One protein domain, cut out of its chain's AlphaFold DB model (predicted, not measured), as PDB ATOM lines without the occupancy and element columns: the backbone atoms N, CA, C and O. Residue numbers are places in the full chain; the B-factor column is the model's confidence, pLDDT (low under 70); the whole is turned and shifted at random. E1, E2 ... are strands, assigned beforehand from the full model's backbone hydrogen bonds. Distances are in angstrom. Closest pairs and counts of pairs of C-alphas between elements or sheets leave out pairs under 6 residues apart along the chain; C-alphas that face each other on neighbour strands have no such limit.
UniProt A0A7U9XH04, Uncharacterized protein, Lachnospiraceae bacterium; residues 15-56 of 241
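This is residues 15 to 56 of the 241 residues of an uncharacterized protein of Lachnospiraceae bacterium (UniProt A0A7U9XH04). Two small two-stranded hairpins are strung one after the other, the longer made of E3 and E4 and the shorter of E1 and E2, with a link of five residues joining E2 to E3 and no core shared by the two. Residues 16 to 17 fold back along E1, and residues 50 to 56 follow E4 as a tail with no named element. The printed part has 42 residues with no named helix and four named strands, E1, E2, E3, E4 along the chain, in two antiparallel sheets ordered E1 - E2 and E3 - E4. The class is all strand, although 18 of the 42 residues are in named elements, under half. The whole is loose, with a radius of gyration of the C-alphas of 12.1 A, and elongated, spanning 36 by 23 by 17 A.

E3, residues 35 to 39, and E4, residues 45 to 49, form an antiparallel hairpin with 174 degrees between their directions. C-alphas 37 and 47 face each other at 4.4 A. N 36 and O 48, at 2.8 A, and N 46 and O 38, at 2.9 A, are within hydrogen-bond range. E1, residues 20 to 23, and E2, residues 26 to 29, form the other antiparallel hairpin, with 149 degrees between their directions. Here C-alphas 20 and 29 face each other at 4.4 A, and N 21 and O 28 are within hydrogen-bond range at 2.8 A. Residues 16 to 17 form a short antiparallel pairing with residues 20 to 21 of E1. E1 and E2 are each apart from both E3 and E4, with no C-alpha of the one strand within 8 A of the other.

E3 is 13.1 A from first to last C-alpha, beginning at C-alpha 35 at (-9.944, 39.578, -9.877). E4 is 12.7 A long and ends at C-alpha 49 at (-11.282, 36.414, -8.140). E1 is 9.7 A long and begins at C-alpha 20 at (-12.181, 53.703, -11.868), and E2 is 10.4 A long.

The two C-alphas farthest apart are those of Gln 18 and Tyr 42, at 36.3 A. The printed part has no cut, and the links E1 to E2, E2 to E3 and E3 to E4 are tight. The mean pLDDT of the printed part is 75.3, with residues 41 to 43 and 52 to 56 under 70.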
ATOM      1  N   SER A  15      -4.511  52.674  -7.324       76.06
ATOM      2  CA  SER A  15      -5.344  53.781  -6.859       76.06
ATOM      3  C   SER A  15      -6.553  53.938  -7.772       76.06
ATOM      4  O   SER A  15      -6.403  54.045  -8.988       76.06
ATOM      5  N   LEU A  16      -7.743  54.001  -7.178       79.00
ATOM      6  CA  LEU A  16      -8.975  54.305  -7.896       79.00
ATOM      7  C   LEU A  16      -9.178  55.825  -7.942       79.00
ATOM      8  O   LEU A  16      -9.073  56.492  -6.912       79.00
ATOM      9  N   LYS A  17      -9.508  56.384  -9.110       78.44
ATOM     10  CA  LYS A  17     -10.009  57.765  -9.230       78.44
ATOM     11  C   LYS A  17     -11.446  57.709  -9.727       78.44
ATOM     12  O   LYS A  17     -11.708  57.053 -10.726       78.44
ATOM     13  N   GLN A  18     -12.373  58.363  -9.021       81.19
ATOM     14  CA  GLN A  18     -13.808  58.365  -9.364       81.19
ATOM     15  C   GLN A  18     -14.387  56.948  -9.585       81.19
ATOM     16  O   GLN A  18     -15.119  56.724 -10.542       81.19
ATOM     17  N   LYS A  19     -14.039  55.982  -8.717       82.25
ATOM     18  CA  LYS A  19     -14.418  54.557  -8.848       82.25
ATOM     19  C   LYS A  19     -13.949  53.886 -10.148       82.25
ATOM     20  O   LYS A  19     -14.591  52.967 -10.648       82.25
ATOM     21  N   ARG A  20     -12.830  54.341 -10.718       84.31
ATOM     22  CA  ARG A  20     -12.181  53.703 -11.868       84.31
ATOM     23  C   ARG A  20     -10.735  53.354 -11.544       84.31
ATOM     24  O   ARG A  20     -10.011  54.188 -10.994       84.31
ATOM     25  N   ALA A  21     -10.320  52.137 -11.879       82.56
ATOM     26  CA  ALA A  21      -8.922  51.727 -11.875       82.56
ATOM     27  C   ALA A  21      -8.247  52.169 -13.169       82.56
ATOM     28  O   ALA A  21      -8.856  52.114 -14.233       82.56
ATOM     29  N   PHE A  22      -6.987  52.585 -13.068       78.31
ATOM     30  CA  PHE A  22      -6.163  52.940 -14.217       78.31
ATOM     31  C   PHE A  22      -5.025  51.935 -14.327       78.31
ATOM     32  O   PHE A  22      -4.223  51.812 -13.398       78.31
ATOM     33  N   VAL A  23      -4.973  51.215 -15.443       76.56
ATOM     34  CA  VAL A  23      -3.962  50.191 -15.725       76.56
ATOM     35  C   VAL A  23      -3.437  50.458 -17.129       76.56
ATOM     36  O   VAL A  23      -4.220  50.568 -18.060       76.56
ATOM     37  N   GLU A  24      -2.124  50.670 -17.255       72.94
ATOM     38  CA  GLU A  24      -1.430  50.913 -18.538       72.94
ATOM     39  C   GLU A  24      -2.038  52.008 -19.443       72.94
ATOM     40  O   GLU A  24      -1.870  52.003 -20.655       72.94
ATOM     41  N   GLY A  25      -2.698  53.009 -18.848       74.06
ATOM     42  CA  GLY A  25      -3.310  54.131 -19.574       74.06
ATOM     43  C   GLY A  25      -4.790  53.935 -19.906       74.06
ATOM     44  O   GLY A  25      -5.458  54.902 -20.267       74.06
ATOM     45  N   GLU A  26      -5.332  52.740 -19.688       75.69
ATOM     46  CA  GLU A  26      -6.757  52.448 -19.815       75.69
ATOM     47  C   GLU A  26      -7.475  52.590 -18.469       75.69
ATOM     48  O   GLU A  26      -6.870  52.451 -17.400       75.69
ATOM     49  N   SER A  27      -8.776  52.910 -18.507       81.94
ATOM     50  CA  SER A  27      -9.584  53.090 -17.297       81.94
ATOM     51  C   SER A  27     -10.748  52.110 -17.239       81.94
ATOM     52  O   SER A  27     -11.607  52.101 -18.124       81.94
ATOM     53  N   PHE A  28     -10.827  51.364 -16.144       81.69
ATOM     54  CA  PHE A  28     -11.835  50.335 -15.910       81.69
ATOM     55  C   PHE A  28     -12.724  50.733 -14.729       81.69
ATOM     56  O   PHE A  28     -12.189  51.162 -13.703       81.69
ATOM     57  N   PRO A  29     -14.057  50.626 -14.831       83.12
ATOM     58  CA  PRO A  29     -14.945  50.776 -13.683       83.12
ATOM     59  C   PRO A  29     -14.585  49.789 -12.566       83.12
ATOM     60  O   PRO A  29     -14.267  48.636 -12.826       83.12
ATOM     61  N   GLU A  30     -14.670  50.216 -11.306       79.44
ATOM     62  CA  GLU A  30     -14.445  49.351 -10.135       79.44
ATOM     63  C   GLU A  30     -15.417  48.155 -10.089       79.44
ATOM     64  O   GLU A  30     -15.096  47.080  -9.573       79.44
ATOM     65  N   GLU A  31     -16.617  48.327 -10.640       79.19
ATOM     66  CA  GLU A  31     -17.635  47.281 -10.737       79.19
ATOM     67  C   GLU A  31     -17.235  46.131 -11.666       79.19
ATOM     68  O   GLU A  31     -17.478  44.981 -11.293       79.19
ATOM     69  N   ASP A  32     -16.512  46.433 -12.744       77.81
ATOM     70  CA  ASP A  32     -16.053  45.469 -13.755       77.81
ATOM     71  C   ASP A  32     -14.786  44.714 -13.329       77.81
ATOM     72  O   ASP A  32     -14.386  43.729 -13.951       77.81
ATOM     73  N   LEU A  33     -14.128  45.152 -12.253       80.19
ATOM     74  CA  LEU A  33     -12.963  44.456 -11.718       80.19
ATOM     75  C   LEU A  33     -13.404  43.206 -10.950       80.19
ATOM     76  O   LEU A  33     -14.010  43.301  -9.873       80.19
ATOM     77  N   CYS A  34     -13.043  42.041 -11.488       79.62
ATOM     78  CA  CYS A  34     -13.445  40.737 -10.956       79.62
ATOM     79  C   CYS A  34     -12.338  40.003 -10.187       79.62
ATOM     80  O   CYS A  34     -12.636  39.164  -9.336       79.62
ATOM     81  N   GLY A  35     -11.066  40.308 -10.455       83.19
ATOM     82  CA  GLY A  35      -9.944  39.578  -9.877       83.19
ATOM     83  C   GLY A  35      -8.571  40.136 -10.233       83.19
ATOM     84  O   GLY A  35      -8.444  41.142 -10.928       83.19
ATOM     85  N   VAL A  36      -7.540  39.448  -9.751       84.06
ATOM     86  CA  VAL A  36      -6.137  39.633 -10.131       84.06
ATOM     87  C   VAL A  36      -5.654  38.362 -10.810       84.06
ATOM     88  O   VAL A  36      -5.899  37.264 -10.315       84.06
ATOM     89  N   LEU A  37      -4.933  38.532 -11.912       78.69
ATOM     90  CA  LEU A  37      -4.232  37.473 -12.617       78.69
ATOM     91  C   LEU A  37      -2.736  37.799 -12.621       78.69
ATOM     92  O   LEU A  37      -2.339  38.898 -13.003       78.69
ATOM     93  N   VAL A  38      -1.915  36.856 -12.172       79.19
ATOM     94  CA  VAL A  38      -0.455  36.949 -12.195       79.19
ATOM     95  C   VAL A  38       0.061  35.921 -13.186       79.19
ATOM     96  O   VAL A  38      -0.136  34.723 -12.990       79.19
ATOM     97  N   LEU A  39       0.720  36.399 -14.237       74.31
ATOM     98  CA  LEU A  39       1.371  35.567 -15.242       74.31
ATOM     99  C   LEU A  39       2.834  35.364 -14.845       74.31
ATOM    100  O   LEU A  39       3.525  36.326 -14.511       74.31
ATOM    101  N   LEU A  40       3.283  34.113 -14.848       78.06
ATOM    102  CA  LEU A  40       4.665  33.726 -14.581       78.06
ATOM    103  C   LEU A  40       5.336  33.290 -15.892       78.06
ATOM    104  O   LEU A  40       4.676  32.744 -16.777       78.06
ATOM    105  N   ASP A  41       6.655  33.468 -15.987       65.12
ATOM    106  CA  ASP A  41       7.452  33.322 -17.223       65.12
ATOM    107  C   ASP A  41       7.382  31.931 -17.896       65.12
ATOM    108  O   ASP A  41       7.794  31.773 -19.043       65.12
ATOM    109  N   TYR A  42       6.827  30.921 -17.219       65.56
ATOM    110  CA  TYR A  42       6.679  29.545 -17.711       65.56
ATOM    111  C   TYR A  42       5.232  29.166 -18.078       65.56
ATOM    112  O   TYR A  42       4.875  27.989 -18.045       65.56
ATOM    113  N   GLY A  43       4.372  30.147 -18.372       64.06
ATOM    114  CA  GLY A  43       2.966  29.907 -18.735       64.06
ATOM    115  C   GLY A  43       2.074  29.505 -17.555       64.06
ATOM    116  O   GLY A  43       0.908  29.164 -17.739       64.06
ATOM    117  N   GLN A  44       2.601  29.556 -16.331       70.31
ATOM    118  CA  GLN A  44       1.813  29.385 -15.116       70.31
ATOM    119  C   GLN A  44       1.053  30.673 -14.808       70.31
ATOM    120  O   GLN A  44       1.590  31.775 -14.937       70.31
ATOM    121  N   GLN A  45      -0.191  30.524 -14.366       82.75
ATOM    122  CA  GLN A  45      -1.060  31.645 -14.046       82.75
ATOM    123  C   GLN A  45      -1.628  31.476 -12.638       82.75
ATOM    124  O   GLN A  45      -2.128  30.409 -12.284       82.75
ATOM    125  N   ILE A  46      -1.556  32.532 -11.828       76.25
ATOM    126  CA  ILE A  46      -2.189  32.588 -10.508       76.25
ATOM    127  C   ILE A  46      -3.331  33.587 -10.596       76.25
ATOM    128  O   ILE A  46      -3.101  34.788 -10.732       76.25
ATOM    129  N   ALA A  47      -4.559  33.091 -10.498       79.75
ATOM    130  CA  ALA A  47      -5.752  33.917 -10.525       79.75
ATOM    131  C   ALA A  47      -6.426  33.950  -9.150       79.75
ATOM    132  O   ALA A  47      -6.580  32.925  -8.486       79.75
ATOM    133  N   GLY A  48      -6.849  35.135  -8.723       78.88
ATOM    134  CA  GLY A  48      -7.667  35.337  -7.535       78.88
ATOM    135  C   GLY A  48      -8.846  36.230  -7.877       78.88
ATOM    136  O   GLY A  48      -8.655  37.400  -8.192       78.88
ATOM    137  N   TYR A  49     -10.059  35.691  -7.799       81.94
ATOM    138  CA  TYR A  49     -11.282  36.414  -8.140       81.94
ATOM    139  C   TYR A  49     -12.066  36.762  -6.871       81.94
ATOM    140  O   TYR A  49     -12.375  35.882  -6.070       81.94
ATOM    141  N   TRP A  50     -12.395  38.042  -6.681       77.31
ATOM    142  CA  TRP A  50     -13.308  38.498  -5.618       77.31
ATOM    143  C   TRP A  50     -14.748  38.672  -6.118       77.31
ATOM    144  O   TRP A  50     -15.662  38.810  -5.307       77.31
ATOM    145  N   LYS A  51     -14.963  38.633  -7.439       77.81
ATOM    146  CA  LYS A  51     -16.269  38.458  -8.086       77.81
ATOM    147  C   LYS A  51     -16.125  37.375  -9.149       77.81
ATOM    148  O   LYS A  51     -15.095  37.323  -9.812       77.81
ATOM    149  N   GLN A  52     -17.133  36.520  -9.314       60.06
ATOM    150  CA  GLN A  52     -17.123  35.551 -10.411       60.06
ATOM    151  C   GLN A  52     -17.092  36.320 -11.741       60.06
ATOM    152  O   GLN A  52     -18.006  37.112 -11.978       60.06
ATOM    153  N   PRO A  53     -16.042  36.161 -12.567       59.00
ATOM    154  CA  PRO A  53     -16.020  36.782 -13.879       59.00
ATOM    155  C   PRO A  53     -17.120  36.162 -14.741       59.00
ATOM    156  O   PRO A  53     -17.399  34.965 -14.639       59.00
ATOM    157  N   ASP A  54     -17.739  36.977 -15.589       56.44
ATOM    158  CA  ASP A  54     -18.625  36.463 -16.626       56.44
ATOM    159  C   ASP A  54     -17.831  35.508 -17.536       56.44
ATOM    160  O   ASP A  54     -16.632  35.702 -17.768       56.44
ATOM    161  N   ALA A  55     -18.480  34.458 -18.039       53.06
ATOM    162  CA  ALA A  55     -17.824  33.386 -18.796       53.06
ATOM    163  C   ALA A  55     -17.092  33.899 -20.058       53.06
ATOM    164  O   ALA A  55     -16.201  33.230 -20.575       53.06
ATOM    165  N   SER A  56     -17.433  35.108 -20.512       52.88
ATOM    166  CA  SER A  56     -16.809  35.847 -21.612       52.88
ATOM    167  C   SER A  56     -15.397  36.385 -21.315       52.88
ATOM    168  O   SER A  56     -14.637  36.635 -22.246       52.88
TER     169      SER A  56